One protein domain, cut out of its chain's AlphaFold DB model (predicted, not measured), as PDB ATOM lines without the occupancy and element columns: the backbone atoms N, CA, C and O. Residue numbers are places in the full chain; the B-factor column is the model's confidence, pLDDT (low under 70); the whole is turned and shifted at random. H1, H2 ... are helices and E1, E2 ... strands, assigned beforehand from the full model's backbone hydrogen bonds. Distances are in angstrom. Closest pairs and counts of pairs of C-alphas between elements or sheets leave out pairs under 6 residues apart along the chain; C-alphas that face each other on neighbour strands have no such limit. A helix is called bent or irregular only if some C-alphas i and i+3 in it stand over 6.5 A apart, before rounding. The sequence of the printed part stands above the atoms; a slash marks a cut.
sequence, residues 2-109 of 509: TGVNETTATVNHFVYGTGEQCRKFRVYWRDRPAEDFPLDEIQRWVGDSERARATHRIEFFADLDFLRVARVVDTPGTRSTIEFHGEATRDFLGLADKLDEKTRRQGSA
ATOM      1  N   THR A   2     258.927 254.833 247.258       31.86
ATOM      2  CA  THR A   2     259.504 255.791 248.221       31.86
ATOM      3  C   THR A   2     258.717 257.088 248.079       31.86
ATOM      4  O   THR A   2     258.867 257.783 247.074       31.86
ATOM      5  N   GLY A   3     257.791 257.330 249.007       29.92
ATOM      6  CA  GLY A   3     256.910 258.496 249.003       29.92
ATOM      7  C   GLY A   3     257.620 259.768 249.472       29.92
ATOM      8  O   GLY A   3     258.648 259.712 250.136       29.92
ATOM      9  N   VAL A   4     257.055 260.916 249.097       34.50
ATOM     10  CA  VAL A   4     257.495 262.267 249.498       34.50
ATOM     11  C   VAL A   4     257.012 262.626 250.921       34.50
ATOM     12  O   VAL A   4     257.505 263.580 251.510       34.50
ATOM     13  N   ASN A   5     256.116 261.820 251.503       37.25
ATOM     14  CA  ASN A   5     255.663 261.931 252.894       37.25
ATOM     15  C   ASN A   5     256.446 260.956 253.787       37.25
ATOM     16  O   ASN A   5     256.726 259.842 253.344       37.25
ATOM     17  N   GLU A   6     256.772 261.361 255.023       47.75
ATOM     18  CA  GLU A   6     257.445 260.529 256.039       47.75
ATOM     19  C   GLU A   6     256.745 259.166 256.181       47.75
ATOM     20  O   GLU A   6     255.674 259.034 256.768       47.75
ATOM     21  N   THR A   7     257.336 258.141 255.565       49.91
ATOM     22  CA  THR A   7     256.734 256.806 255.436       49.91
ATOM     23  C   THR A   7     257.020 255.879 256.614       49.91
ATOM     24  O   THR A   7     256.425 254.808 256.680       49.91
ATOM     25  N   THR A   8     257.901 256.266 257.539       55.34
ATOM     26  CA  THR A   8     258.426 255.359 258.566       55.34
ATOM     27  C   THR A   8     258.163 255.915 259.965       55.34
ATOM     28  O   THR A   8     259.020 256.569 260.546       55.34
ATOM     29  N   ALA A   9     256.961 255.676 260.497       65.69
ATOM     30  CA  ALA A   9     256.601 255.987 261.890       65.69
ATOM     31  C   ALA A   9     256.870 254.812 262.855       65.69
ATOM     32  O   ALA A   9     256.809 254.974 264.072       65.69
ATOM     33  N   THR A  10     257.167 253.626 262.314       73.62
ATOM     34  CA  THR A  10     257.367 252.370 263.048       73.62
ATOM     35  C   THR A  10     258.752 251.790 262.797       73.62
ATOM     36  O   THR A  10     259.333 251.987 261.732       73.62
ATOM     37  N   VAL A  11     259.266 251.016 263.754       83.69
ATOM     38  CA  VAL A  11     260.467 250.199 263.541       83.69
ATOM     39  C   VAL A  11     260.106 249.009 262.657       83.69
ATOM     40  O   VAL A  11     259.210 248.232 262.994       83.69
ATOM     41  N   ASN A  12     260.807 248.856 261.538       88.62
ATOM     42  CA  ASN A  12     260.534 247.822 260.545       88.62
ATOM     43  C   ASN A  12     261.690 246.824 260.487       88.62
ATOM     44  O   ASN A  12     262.847 247.192 260.322       88.62
ATOM     45  N   HIS A  13     261.381 245.542 260.618       92.50
ATOM     46  CA  HIS A  13     262.330 244.442 260.558       92.50
ATOM     47  C   HIS A  13     262.121 243.680 259.255       92.50
ATOM     48  O   HIS A  13     261.045 243.142 259.022       92.50
ATOM     49  N   PHE A  14     263.154 243.562 258.436       94.88
ATOM     50  CA  PHE A  14     263.161 242.659 257.294       94.88
ATOM     51  C   PHE A  14     263.861 241.368 257.700       94.88
ATOM     52  O   PHE A  14     265.025 241.373 258.115       94.88
ATOM     53  N   VAL A  15     263.121 240.271 257.608       95.06
ATOM     54  CA  VAL A  15     263.535 238.941 258.049       95.06
ATOM     55  C   VAL A  15     263.296 237.922 256.940       95.06
ATOM     56  O   VAL A  15     262.486 238.132 256.036       95.06
ATOM     57  N   TYR A  16     264.015 236.806 256.994       96.62
ATOM     58  CA  TYR A  16     263.809 235.729 256.036       96.62
ATOM     59  C   TYR A  16     262.435 235.084 256.228       96.62
ATOM     60  O   TYR A  16     262.017 234.807 257.353       96.62
ATOM     61  N   GLY A  17     261.759 234.810 255.119       95.38
ATOM     62  CA  GLY A  17     260.532 234.025 255.083       95.38
ATOM     63  C   GLY A  17     260.304 233.464 253.686       95.38
ATOM     64  O   GLY A  17     260.983 233.854 252.743       95.38
ATOM     65  N   THR A  18     259.366 232.529 253.557       95.19
ATOM     66  CA  THR A  18     259.087 231.857 252.275       95.19
ATOM     67  C   THR A  18     257.595 231.714 252.022       95.19
ATOM     68  O   THR A  18     256.777 231.750 252.946       95.19
ATOM     69  N   GLY A  19     257.234 231.530 250.751       94.12
ATOM     70  CA  GLY A  19     255.873 231.188 250.346       94.12
ATOM     71  C   GLY A  19     254.840 232.226 250.787       94.12
ATOM     72  O   GLY A  19     254.934 233.404 250.444       94.12
ATOM     73  N   GLU A  20     253.828 231.783 251.536       92.19
ATOM     74  CA  GLU A  20     252.719 232.639 251.977       92.19
ATOM     75  C   GLU A  20     253.162 233.749 252.945       92.19
ATOM     76  O   GLU A  20     252.549 234.814 252.968       92.19
ATOM     77  N   GLN A  21     254.257 233.550 253.689       92.12
ATOM     78  CA  GLN A  21     254.767 234.554 254.631       92.12
ATOM     79  C   GLN A  21     255.147 235.856 253.924       92.12
ATOM     80  O   GLN A  21     254.854 236.930 254.433       92.12
ATOM     81  N   CYS A  22     255.714 235.779 252.717       94.31
ATOM     82  CA  CYS A  22     256.096 236.953 251.927       94.31
ATOM     83  C   CYS A  22     254.900 237.771 251.409       94.31
ATOM     84  O   CYS A  22     255.085 238.852 250.857       94.31
ATOM     85  N   ARG A  23     253.668 237.261 251.556       95.25
ATOM     86  CA  ARG A  23     252.431 237.974 251.198       95.25
ATOM     87  C   ARG A  23     251.791 238.684 252.392       95.25
ATOM     88  O   ARG A  23     250.759 239.333 252.223       95.25
ATOM     89  N   LYS A  24     252.383 238.553 253.580       96.31
ATOM     90  CA  LYS A  24     251.906 239.146 254.827       96.31
ATOM     91  C   LYS A  24     253.032 239.929 255.503       96.31
ATOM     92  O   LYS A  24     254.210 239.736 255.210       96.31
ATOM     93  N   PHE A  25     252.669 240.805 256.424       96.06
ATOM     94  CA  PHE A  25     253.579 241.369 257.413       96.06
ATOM     95  C   PHE A  25     253.029 241.095 258.807       96.06
ATOM     96  O   PHE A  25     251.816 241.002 258.996       96.06
ATOM     97  N   ARG A  26     253.925 240.960 259.781       96.38
ATOM     98  CA  ARG A  26     253.566 240.729 261.178       96.38
ATOM     99  C   ARG A  26     253.688 242.014 261.967       96.38
ATOM    100  O   ARG A  26     254.743 242.640 261.974       96.38
ATOM    101  N   VAL A  27     252.639 242.380 262.680       95.19
ATOM    102  CA  VAL A  27     252.618 243.546 263.559       95.19
ATOM    103  C   VAL A  27     252.767 243.071 264.991       95.19
ATOM    104  O   VAL A  27     251.964 242.279 265.479       95.19
ATOM    105  N   TYR A  28     253.789 243.575 265.672       92.38
ATOM    106  CA  TYR A  28     253.929 243.448 267.115       92.38
ATOM    107  C   TYR A  28     253.365 244.717 267.729       92.38
ATOM    108  O   TYR A  28     253.921 245.802 267.548       92.38
ATOM    109  N   TRP A  29     252.246 244.584 268.426       91.69
ATOM    110  CA  TRP A  29     251.597 245.694 269.112       91.69
ATOM    111  C   TRP A  29     252.270 245.976 270.455       91.69
ATOM    112  O   TRP A  29     252.984 245.128 270.992       91.69
ATOM    113  N   ARG A  30     252.055 247.174 271.004       85.50
ATOM    114  CA  ARG A  30     252.612 247.558 272.314       85.50
ATOM    115  C   ARG A  30     251.912 246.862 273.488       85.50
ATOM    116  O   ARG A  30     252.548 246.594 274.500       85.50
ATOM    117  N   ASP A  31     250.626 246.569 273.347       90.56
ATOM    118  CA  ASP A  31     249.718 246.177 274.432       90.56
ATOM    119  C   ASP A  31     248.957 244.866 274.170       90.56
ATOM    120  O   ASP A  31     248.193 244.412 275.023       90.56
ATOM    121  N   ARG A  32     249.169 244.225 273.015       92.06
ATOM    122  CA  ARG A  32     248.465 242.995 272.624       92.06
ATOM    123  C   ARG A  32     249.339 242.026 271.805       92.06
ATOM    124  O   ARG A  32     250.407 242.420 271.332       92.06
ATOM    125  N   PRO A  33     248.922 240.751 271.649       94.31
ATOM    126  CA  PRO A  33     249.686 239.737 270.917       94.31
ATOM    127  C   PRO A  33     249.915 240.100 269.449       94.31
ATOM    128  O   PRO A  33     249.100 240.795 268.858       94.31
ATOM    129  N   ALA A  34     250.997 239.595 268.853       95.25
ATOM    130  CA  ALA A  34     251.320 239.861 267.452       95.25
ATOM    131  C   ALA A  34     250.264 239.299 266.479       95.25
ATOM    132  O   ALA A  34     249.724 238.215 266.701       95.25
ATOM    133  N   GLU A  35     250.017 240.018 265.383       96.81
ATOM    134  CA  GLU A  35     249.010 239.683 264.364       96.81
ATOM    135  C   GLU A  35     249.601 239.793 262.946       96.81
ATOM    136  O   GLU A  35     250.441 240.656 262.690       96.81
ATOM    137  N   ASP A  36     249.147 238.942 262.020       96.62
ATOM    138  CA  ASP A  36     249.598 238.933 260.621       96.62
ATOM    139  C   ASP A  36     248.559 239.604 259.706       96.62
ATOM    140  O   ASP A  36     247.377 239.264 259.745       96.62
ATOM    141  N   PHE A  37     249.011 240.510 258.836       96.31
ATOM    142  CA  PHE A  37     248.171 241.260 257.896       96.31
ATOM    143  C   PHE A  37     248.643 241.083 256.446       96.31
ATOM    144  O   PHE A  37     249.844 240.944 256.218       96.31
ATOM    145  N   PRO A  38     247.740 241.109 255.449       96.12
ATOM    146  CA  PRO A  38     248.107 241.121 254.032       96.12
ATOM    147  C   PRO A  38     248.969 242.334 253.647       96.12
ATOM    148  O   PRO A  38     248.730 243.442 254.120       96.12
ATOM    149  N   LEU A  39     249.965 242.148 252.773       92.12
ATOM    150  CA  LEU A  39     250.935 243.201 252.424       92.12
ATOM    151  C   LEU A  39     250.314 244.439 251.753       92.12
ATOM    152  O   LEU A  39     250.821 245.548 251.914       92.12
ATOM    153  N   ASP A  40     249.209 244.276 251.032       91.94
ATOM    154  CA  ASP A  40     248.451 245.369 250.414       91.94
ATOM    155  C   ASP A  40     247.767 246.292 251.440       91.94
ATOM    156  O   ASP A  40     247.460 247.443 251.124       91.94
ATOM    157  N   GLU A  41     247.620 245.857 252.695       92.75
ATOM    158  CA  GLU A  41     247.106 246.694 253.781       92.75
ATOM    159  C   GLU A  41     248.146 247.636 254.402       92.75
ATOM    160  O   GLU A  41     247.784 248.454 255.253       92.75
ATOM    161  N   ILE A  42     249.422 247.574 253.998       89.75
ATOM    162  CA  ILE A  42     250.494 248.334 254.665       89.75
ATOM    163  C   ILE A  42     250.274 249.852 254.643       89.75
ATOM    164  O   ILE A  42     250.721 250.564 255.538       89.75
ATOM    165  N   GLN A  43     249.503 250.354 253.675       86.56
ATOM    166  CA  GLN A  43     249.114 251.765 253.598       86.56
ATOM    167  C   GLN A  43     248.385 252.251 254.865       86.56
ATOM    168  O   GLN A  43     248.428 253.437 255.178       86.56
ATOM    169  N   ARG A  44     247.766 251.341 255.635       87.12
ATOM    170  CA  ARG A  44     247.110 251.644 256.919       87.12
ATOM    171  C   ARG A  44     248.092 251.939 258.066       87.12
ATOM    172  O   ARG A  44     247.632 252.315 259.137       87.12
ATOM    173  N   TRP A  45     249.396 251.749 257.851       85.31
ATOM    174  CA  TRP A  45     250.482 252.014 258.807       85.31
ATOM    175  C   TRP A  45     251.418 253.149 258.359       85.31
ATOM    176  O   TRP A  45     252.428 253.404 259.009       85.31
ATOM    177  N   VAL A  46     251.102 253.843 257.263       76.75
ATOM    178  CA  VAL A  46     251.907 254.972 256.772       76.75
ATOM    179  C   VAL A  46     251.589 256.239 257.570       76.75
ATOM    180  O   VAL A  46     250.427 256.518 257.872       76.75
ATOM    181  N   GLY A  47     252.621 257.028 257.878       71.06
ATOM    182  CA  GLY A  47     252.494 258.270 258.639       71.06
ATOM    183  C   GLY A  47     252.017 258.040 260.075       71.06
ATOM    184  O   GLY A  47     252.269 256.999 260.676       71.06
ATOM    185  N   ASP A  48     251.296 259.013 260.626       68.56
ATOM    186  CA  ASP A  48     250.910 259.054 262.042       68.56
ATOM    187  C   ASP A  48     249.550 258.387 262.334       68.56
ATOM    188  O   ASP A  48     248.710 258.887 263.083       68.56
ATOM    189  N   SER A  49     249.287 257.262 261.668       80.38
ATOM    190  CA  SER A  49     248.041 256.514 261.859       80.38
ATOM    191  C   SER A  49     247.922 255.963 263.286       80.38
ATOM    192  O   SER A  49     248.910 255.586 263.918       80.38
ATOM    193  N   GLU A  50     246.691 255.822 263.781       82.94
ATOM    194  CA  GLU A  50     246.420 255.230 265.101       82.94
ATOM    195  C   GLU A  50     247.010 253.808 265.217       82.94
ATOM    196  O   GLU A  50     247.563 253.424 266.248       82.94
ATOM    197  N   ARG A  51     246.995 253.058 264.104       85.94
ATOM    198  CA  ARG A  51     247.647 251.747 263.994       85.94
ATOM    199  C   ARG A  51     249.166 251.838 264.115       85.94
ATOM    200  O   ARG A  51     249.746 251.018 264.823       85.94
ATOM    201  N   ALA A  52     249.808 252.811 263.467       82.81
ATOM    202  CA  ALA A  52     251.249 253.030 263.593       82.81
ATOM    203  C   ALA A  52     251.639 253.378 265.038       82.81
ATOM    204  O   ALA A  52     252.573 252.781 265.567       82.81
ATOM    205  N   ARG A  53     250.871 254.239 265.720       80.06
ATOM    206  CA  ARG A  53     251.111 254.597 267.134       80.06
ATOM    207  C   ARG A  53     250.977 253.408 268.090       80.06
ATOM    208  O   ARG A  53     251.789 253.252 269.000       80.06
ATOM    209  N   ALA A  54     249.983 252.544 267.873       86.81
ATOM    210  CA  ALA A  54     249.783 251.329 268.668       86.81
ATOM    211  C   ALA A  54     250.813 250.217 268.367       86.81
ATOM    212  O   ALA A  54     250.900 249.218 269.089       86.81
ATOM    213  N   THR A  55     251.593 250.363 267.294       87.69
ATOM    214  CA  THR A  55     252.572 249.367 266.855       87.69
ATOM    215  C   THR A  55     253.904 249.563 267.578       87.69
ATOM    216  O   THR A  55     254.433 250.669 267.673       87.69
ATOM    217  N   HIS A  56     254.466 248.469 268.089       83.38
ATOM    218  CA  HIS A  56     255.829 248.434 268.613       83.38
ATOM    219  C   HIS A  56     256.842 248.224 267.481       83.38
ATOM    220  O   HIS A  56     257.804 248.979 267.365       83.38
ATOM    221  N   ARG A  57     256.612 247.223 266.621       88.56
ATOM    222  CA  ARG A  57     257.404 246.993 265.402       88.56
ATOM    223  C   ARG A  57     256.631 246.200 264.352       88.56
ATOM    224  O   ARG A  57     255.683 245.488 264.686       88.56
ATOM    225  N   ILE A  58     257.090 246.266 263.107       92.44
ATOM    226  CA  ILE A  58     256.566 245.480 261.984       92.44
ATOM    227  C   ILE A  58     257.657 244.544 261.464       92.44
ATOM    228  O   ILE A  58     258.792 244.965 261.287       92.44
ATOM    229  N   GLU A  59     257.328 243.283 261.202       95.31
ATOM    230  CA  GLU A  59     258.194 242.314 260.529       95.31
ATOM    231  C   GLU A  59     257.695 242.061 259.099       95.31
ATOM    232  O   GLU A  59     256.565 241.620 258.879       95.31
ATOM    233  N   PHE A  60     258.561 242.329 258.125       96.12
ATOM    234  CA  PHE A  60     258.392 242.012 256.713       96.12
ATOM    235  C   PHE A  60     259.234 240.793 256.347       96.12
ATOM    236  O   PHE A  60     260.399 240.686 256.739       96.12
ATOM    237  N   PHE A  61     258.661 239.901 255.543       96.31
ATOM    238  CA  PHE A  61     259.292 238.647 255.149       96.31
ATOM    239  C   PHE A  61     259.709 238.681 253.682       96.31
ATOM    240  O   PHE A  61     258.895 238.995 252.812       96.31
ATOM    241  N   ALA A  62     260.949 238.298 253.388       95.56
ATOM    242  CA  ALA A  62     261.416 238.139 252.015       95.56
ATOM    243  C   ALA A  62     262.267 236.875 251.851       95.56
ATOM    244  O   ALA A  62     263.077 236.537 252.719       95.56
ATOM    245  N   ASP A  63     262.094 236.209 250.709       95.56
ATOM    246  CA  ASP A  63     262.872 235.033 250.321       95.56
ATOM    247  C   ASP A  63     264.186 235.479 249.671       95.56
ATOM    248  O   ASP A  63     264.362 235.476 248.454       95.56
ATOM    249  N   LEU A  64     265.076 236.003 250.513       92.25
ATOM    250  CA  LEU A  64     266.413 236.445 250.138       92.25
ATOM    251  C   LEU A  64     267.421 235.688 250.996       92.25
ATOM    252  O   LEU A  64     267.371 235.785 252.222       92.25
ATOM    253  N   ASP A  65     268.375 234.996 250.371       88.62
ATOM    254  CA  ASP A  65     269.380 234.200 251.093       88.62
ATOM    255  C   ASP A  65     270.164 235.022 252.119       88.62
ATOM    256  O   ASP A  65     270.469 234.546 253.211       88.62
ATOM    257  N   PHE A  66     270.404 236.295 251.810       85.75
ATOM    258  CA  PHE A  66     270.994 237.261 252.729       85.75
ATOM    259  C   PHE A  66     270.264 237.334 254.084       85.75
ATOM    260  O   PHE A  66     270.900 237.377 255.137       85.75
ATOM    261  N   LEU A  67     268.929 237.294 254.083       91.50
ATOM    262  CA  LEU A  67     268.130 237.407 255.302       91.50
ATOM    263  C   LEU A  67     268.142 236.126 256.154       91.50
ATOM    264  O   LEU A  67     267.655 236.132 257.285       91.50
ATOM    265  N   ARG A  68     268.692 235.011 255.648       89.06
ATOM    266  CA  ARG A  68     268.893 233.792 256.454       89.06
ATOM    267  C   ARG A  68     269.952 234.001 257.531       89.06
ATOM    268  O   ARG A  68     269.892 233.375 258.586       89.06
ATOM    269  N   VAL A  69     270.932 234.858 257.245       83.62
ATOM    270  CA  VAL A  69     272.085 235.127 258.115       83.62
ATOM    271  C   VAL A  69     272.055 236.529 258.724       83.62
ATOM    272  O   VAL A  69     272.829 236.803 259.641       83.62
ATOM    273  N   ALA A  70     271.158 237.399 258.253       86.88
ATOM    274  CA  ALA A  70     271.041 238.787 258.683       86.88
ATOM    275  C   ALA A  70     269.580 239.217 258.877       86.88
ATOM    276  O   ALA A  70     268.662 238.678 258.266       86.88
ATOM    277  N   ARG A  71     269.364 240.245 259.701       89.44
ATOM    278  CA  ARG A  71     268.098 240.988 259.760       89.44
ATOM    279  C   ARG A  71     268.392 242.451 259.486       89.44
ATOM    280  O   ARG A  71     269.364 242.977 260.023       89.44
ATOM    281  N   VAL A  72     267.558 243.097 258.680       90.88
ATOM    282  CA  VAL A  72     267.663 244.543 258.448       90.88
ATOM    283  C   VAL A  72     266.630 245.230 259.315       90.88
ATOM    284  O   VAL A  72     265.456 244.873 259.269       90.88
ATOM    285  N   VAL A  73     267.068 246.199 260.106       88.06
ATOM    286  CA  VAL A  73     266.184 247.026 260.922       88.06
ATOM    287  C   VAL A  73     266.198 248.432 260.344       88.06
ATOM    288  O   VAL A  73     267.244 249.073 260.299       88.06
ATOM    289  N   ASP A  74     265.041 248.883 259.878       85.75
ATOM    290  CA  ASP A  74     264.790 250.246 259.429       85.75
ATOM    291  C   ASP A  74     264.112 251.017 260.564       85.75
ATOM    292  O   ASP A  74     263.072 250.609 261.093       85.75
ATOM    293  N   THR A  75     264.757 252.100 260.983       75.38
ATOM    294  CA  THR A  75     264.365 252.900 262.145       75.38
ATOM    295  C   THR A  75     263.719 254.211 261.701       75.38
ATOM    296  O   THR A  75     264.216 254.823 260.752       75.38
ATOM    297  N   PRO A  76     262.684 254.709 262.403       69.94
ATOM    298  CA  PRO A  76     262.107 256.022 262.121       69.94
ATOM    299  C   PRO A  76     263.157 257.145 262.163       69.94
ATOM    300  O   PRO A  76     264.112 257.104 262.946       69.94
ATOM    301  N   GLY A  77     262.978 258.166 261.320       62.81
ATOM    302  CA  GLY A  77     263.928 259.273 261.192       62.81
ATOM    303  C   GLY A  77     264.043 260.109 262.471       62.81
ATOM    304  O   GLY A  77     263.039 260.547 263.027       62.81
ATOM    305  N   THR A  78     265.274 260.395 262.906       50.88
ATOM    306  CA  THR A  78     265.580 261.130 264.153       50.88
ATOM    307  C   THR A  78     265.345 262.646 264.083       50.88
ATOM    308  O   THR A  78     265.381 263.312 265.113       50.88
ATOM    309  N   ARG A  79     265.112 263.210 262.885       45.62
ATOM    310  CA  ARG A  79     264.903 264.659 262.643       45.62
ATOM    311  C   ARG A  79     263.439 265.099 262.618       45.62
ATOM    312  O   ARG A  79     263.162 266.260 262.323       45.62
ATOM    313  N   SER A  80     262.511 264.193 262.876       38.28
ATOM    314  CA  SER A  80     261.088 264.502 262.866       38.28
ATOM    315  C   SER A  80     260.764 265.462 264.021       38.28
ATOM    316  O   SER A  80     260.904 265.142 265.199       38.28
ATOM    317  N   THR A  81     260.331 266.672 263.673       28.94
ATOM    318  CA  THR A  81     259.865 267.763 264.552       28.94
ATOM    319  C   THR A  81     258.547 267.449 265.277       28.94
ATOM    320  O   THR A  81     257.881 268.345 265.789       28.94
ATOM    321  N   ILE A  82     258.166 266.173 265.337       39.41
ATOM    322  CA  ILE A  82     256.992 265.672 266.041       39.41
ATOM    323  C   ILE A  82     257.530 264.848 267.209       39.41
ATOM    324  O   ILE A  82     258.144 263.803 266.999       39.41
ATOM    325  N   GLU A  83     257.309 265.328 268.435       39.00
ATOM    326  CA  GLU A  83     257.838 264.769 269.694       39.00
ATOM    327  C   GLU A  83     257.649 263.236 269.826       39.00
ATOM    328  O   GLU A  83     258.473 262.569 270.448       39.00
ATOM    329  N   PHE A  84     256.653 262.657 269.142       40.06
ATOM    330  CA  PHE A  84     256.319 261.226 269.125       40.06
ATOM    331  C   PHE A  84     257.218 260.321 268.250       40.06
ATOM    332  O   PHE A  84     257.429 259.152 268.576       40.06
ATOM    333  N   HIS A  85     257.750 260.807 267.124       46.31
ATOM    334  CA  HIS A  85     258.593 259.983 266.233       46.31
ATOM    335  C   HIS A  85     260.024 259.855 266.762       46.31
ATOM    336  O   HIS A  85     260.651 258.800 266.637       46.31
ATOM    337  N   GLY A  86     260.488 260.895 267.461       46.28
ATOM    338  CA  GLY A  86     261.655 260.816 268.325       46.28
ATOM    339  C   GLY A  86     261.474 259.745 269.399       46.28
ATOM    340  O   GLY A  86     262.382 258.948 269.587       46.28
ATOM    341  N   GLU A  87     260.312 259.659 270.056       48.94
ATOM    342  CA  GLU A  87     260.040 258.643 271.085       48.94
ATOM    343  C   GLU A  87     260.065 257.203 270.567       48.94
ATOM    344  O   GLU A  87     260.652 256.371 271.232       48.94
ATOM    345  N   ALA A  88     259.536 256.868 269.386       50.59
ATOM    346  CA  ALA A  88     259.591 255.482 268.888       50.59
ATOM    347  C   ALA A  88     261.029 255.007 268.587       50.59
ATOM    348  O   ALA A  88     261.411 253.884 268.927       50.59
ATOM    349  N   THR A  89     261.841 255.883 267.990       46.94
ATOM    350  CA  THR A  89     263.271 255.647 267.764       46.94
ATOM    351  C   THR A  89     264.023 255.640 269.096       46.94
ATOM    352  O   THR A  89     264.835 254.755 269.333       46.94
ATOM    353  N   ARG A  90     263.700 256.539 270.033       50.72
ATOM    354  CA  ARG A  90     264.303 256.584 271.375       50.72
ATOM    355  C   ARG A  90     263.899 255.396 272.262       50.72
ATOM    356  O   ARG A  90     264.756 254.904 272.985       50.72
ATOM    357  N   ASP A  91     262.673 254.893 272.174       50.19
ATOM    358  CA  ASP A  91     262.158 253.704 272.869       50.19
ATOM    359  C   ASP A  91     262.862 252.442 272.368       50.19
ATOM    360  O   ASP A  91     263.301 251.615 273.162       50.19
ATOM    361  N   PHE A  92     263.008 252.310 271.044       45.09
ATOM    362  CA  PHE A  92     263.734 251.200 270.426       45.09
ATOM    363  C   PHE A  92     265.246 251.253 270.699       45.09
ATOM    364  O   PHE A  92     265.906 250.218 270.731       45.09
ATOM    365  N   LEU A  93     265.816 252.450 270.881       45.72
ATOM    366  CA  LEU A  93     267.270 252.649 270.935       45.72
ATOM    367  C   LEU A  93     267.842 253.022 272.299       45.72
ATOM    368  O   LEU A  93     269.065 253.039 272.434       45.72
ATOM    369  N   GLY A  94     267.031 253.338 273.305       43.53
ATOM    370  CA  GLY A  94     267.573 253.641 274.631       43.53
ATOM    371  C   GLY A  94     267.550 255.062 275.139       43.53
ATOM    372  O   GLY A  94     268.200 255.314 276.147       43.53
ATOM    373  N   LEU A  95     266.881 255.981 274.456       40.50
ATOM    374  CA  LEU A  95     267.172 257.414 274.530       40.50
ATOM    375  C   LEU A  95     266.031 258.269 275.127       40.50
ATOM    376  O   LEU A  95     266.095 259.492 275.039       40.50
ATOM    377  N   ALA A  96     264.979 257.673 275.701       36.72
ATOM    378  CA  ALA A  96     263.927 258.419 276.399       36.72
ATOM    379  C   ALA A  96     264.359 258.738 277.845       36.72
ATOM    380  O   ALA A  96     264.603 257.838 278.647       36.72
ATOM    381  N   ASP A  97     264.421 260.028 278.181       41.22
ATOM    382  CA  ASP A  97     265.077 260.590 279.374       41.22
ATOM    383  C   ASP A  97     264.481 260.219 280.749       41.22
ATOM    384  O   ASP A  97     264.894 260.789 281.759       41.22
ATOM    385  N   LYS A  98     263.541 259.270 280.865       36.69
ATOM    386  CA  LYS A  98     262.983 258.905 282.184       36.69
ATOM    387  C   LYS A  98     262.662 257.441 282.465       36.69
ATOM    388  O   LYS A  98     262.201 257.188 283.572       36.69
ATOM    389  N   LEU A  99     262.951 256.472 281.595       33.06
ATOM    390  CA  LEU A  99     262.694 255.060 281.927       33.06
ATOM    391  C   LEU A  99     263.811 254.110 281.452       33.06
ATOM    392  O   LEU A  99     263.970 253.818 280.270       33.06
ATOM    393  N   ASP A 100     264.530 253.624 282.464       39.00
ATOM    394  CA  ASP A 100     265.203 252.338 282.645       39.00
ATOM    395  C   ASP A 100     266.282 251.811 281.680       39.00
ATOM    396  O   ASP A 100     266.187 251.744 280.463       39.00
ATOM    397  N   GLU A 101     267.282 251.239 282.343       40.62
ATOM    398  CA  GLU A 101     268.367 250.322 281.970       40.62
ATOM    399  C   GLU A 101     268.052 249.240 280.907       40.62
ATOM    400  O   GLU A 101     268.964 248.664 280.309       40.62
ATOM    401  N   LYS A 102     266.770 248.979 280.613       35.75
ATOM    402  CA  LYS A 102     266.308 248.137 279.492       35.75
ATOM    403  C   LYS A 102     266.475 248.812 278.130       35.75
ATOM    404  O   LYS A 102     266.735 248.121 277.148       35.75
ATOM    405  N   THR A 103     266.361 250.133 278.079       33.88
ATOM    406  CA  THR A 103     266.280 250.922 276.847       33.88
ATOM    407  C   THR A 103     267.685 250.981 276.202       33.88
ATOM    408  O   THR A 103     267.834 250.722 275.009       33.88
ATOM    409  N   ARG A 104     268.766 251.157 276.985       37.72
ATOM    410  CA  ARG A 104     270.169 251.097 276.494       37.72
ATOM    411  C   ARG A 104     270.558 249.749 275.864       37.72
ATOM    412  O   ARG A 104     271.429 249.708 274.998       37.72
ATOM    413  N   ARG A 105     269.916 248.649 276.279       42.06
ATOM    414  CA  ARG A 105     270.220 247.282 275.809       42.06
ATOM    415  C   ARG A 105     269.697 246.985 274.402       42.06
ATOM    416  O   ARG A 105     270.171 246.034 273.786       42.06
ATOM    417  N   GLN A 106     268.719 247.747 273.904       40.16
ATOM    418  CA  GLN A 106     268.148 247.529 272.570       40.16
ATOM    419  C   GLN A 106     268.952 248.253 271.474       40.16
ATOM    420  O   GLN A 106     269.238 247.644 270.445       40.16
ATOM    421  N   GLY A 107     269.449 249.471 271.734       43.06
ATOM    422  CA  GLY A 107     270.382 250.179 270.838       43.06
ATOM    423  C   GLY A 107     271.758 249.506 270.698       43.06
ATOM    424  O   GLY A 107     272.365 249.565 269.631       43.06
ATOM    425  N   SER A 108     272.219 248.786 271.730       50.00
ATOM    426  CA  SER A 108     273.478 248.019 271.725       50.00
ATOM    427  C   SER A 108     273.360 246.597 271.150       50.00
ATOM    428  O   SER A 108     274.311 245.809 271.202       50.00
ATOM    429  N   ALA A 109     272.195 246.228 270.607       59.78
ATOM    430  CA  ALA A 109     271.956 244.890 270.069       59.78
ATOM    431  C   ALA A 109     272.376 244.715 268.600       59.78
ATOM    432  O   ALA A 109     272.441 243.576 268.138       59.78
TER     433      ALA A 109
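AT A GLANCE: This is residues 2 to 109 of the 509 residues of an uncharacterized protein of Thermogutta sp (UniProt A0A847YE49). The model is a strongly twisted wall of five strands with H2 over one face, along E2, while H1 sits on the opposite face beside the strands. H1 and H4 lie near the end of the sheet where E1 and E4 finish; near the other end, where these two strands begin, H3 and H5 only graze the sheet, and the short H6 touches H5. The printed part has 108 residues with six named helices and five named strands, in the order E1 H1 E2 E3 H2 H3 E4 H4 E5 H5 H6, a mixed class of helices and strands. The sheet runs E3, E2, E4, E1, E5 and is mixed, with E4 and E1 as its parallel pair. The whole is compact, with a radius of gyration of the C-alphas of 14.3 A, and spans 43 by 29 by 29 A.

HOW THE PARTS SIT: Strand E1, residues 11 to 16, is an inner strand between E4, residues 55 to 62, and the edge strand E5, residues 72 to 74. E1 and E4 are parallel at 28 degrees, with N 13 and O 58 at 2.7 A, within hydrogen-bond range. E1 and E5 are antiparallel at 160 degrees, with N 14 and O 72 at 2.8 A. Helix H1, residues 19 to 23, is on the sheet at a height of 5.4 A and over none of the strands; its closest C-alphas to E4 are those of Cys 22 and Phe 61, 4.8 A apart. E2, residues 24 to 29, is antiparallel to E4 at 158 degrees, with N 26 and O 59 at 2.9 A. E2 and the edge strand E3, residues 35 to 38, form a hairpin, antiparallel at 146 degrees, with N 25 and O 37 at 2.8 A. Helix H2, residues 39 to 45, lies over E2 at a height of 9.0 A over the sheet, along the strands at 5 degrees on the local plane, on the opposite face from H1. It is irregular, with C-alphas 40 and 43 at 7.2 A. H3, residues 50 to 54, touches H2 only at the corner, C-alphas of Trp 45 and Ala 52 being closest at 5.0 A. E3, H2 with H3, and E4 make a split strand-helix-strand unit, two strands running the same way with E2 between them; its crossover is right-handed. H4, residues 66 to 69, is on the sheet, only just above its level at a height of 4.4 A; its closest C-alphas to E1 are those of Leu 67 and Tyr 16, 4.7 A apart. H5, residues 83 to 93, only grazes the sheet with residues 88 to 92. H6, residues 104 to 107, is not on the sheet but touches H5, the closest C-alphas being those of Leu 93 and Gly 107, 4.0 A apart. In H3 and H5 every O i to N i+4 pair is within hydrogen-bond range; H1 has 0 of 1 and H2 0 of 3, beside 2 of 2 and 3 of 4 O i to N i+3 pairs, while H4 and H6 are too short for an i+4 pair.

IN THESE COORDINATES: E1 begins at C-alpha 11, (260.467, 250.199, 263.541), and is 16.6 A long. H1 measures 7.7 A, E2 15.7 A, E3 10.5 A, H2 10.9 A and H3 6.3 A. E4, the longest strand, starts at C-alpha 55, (252.572, 249.367, 266.855), and spans 20.6 A. H4 measures 5.9 A, E5 6.5 A and H5 15.4 A. H6 is 5.7 A long and ends at C-alpha 107, (270.382, 250.179, 270.838).

THE WHOLE: The C-alphas of Gly 19 and Lys 98 are the two farthest apart, 42.8 A. The printed part has no cut and no long link; E5 to H5 and H5 to H6 are short links, the others tight. Mean pLDDT of the printed part is 71.9; residues 2 to 9, 48 and 76 to 109 are under 70.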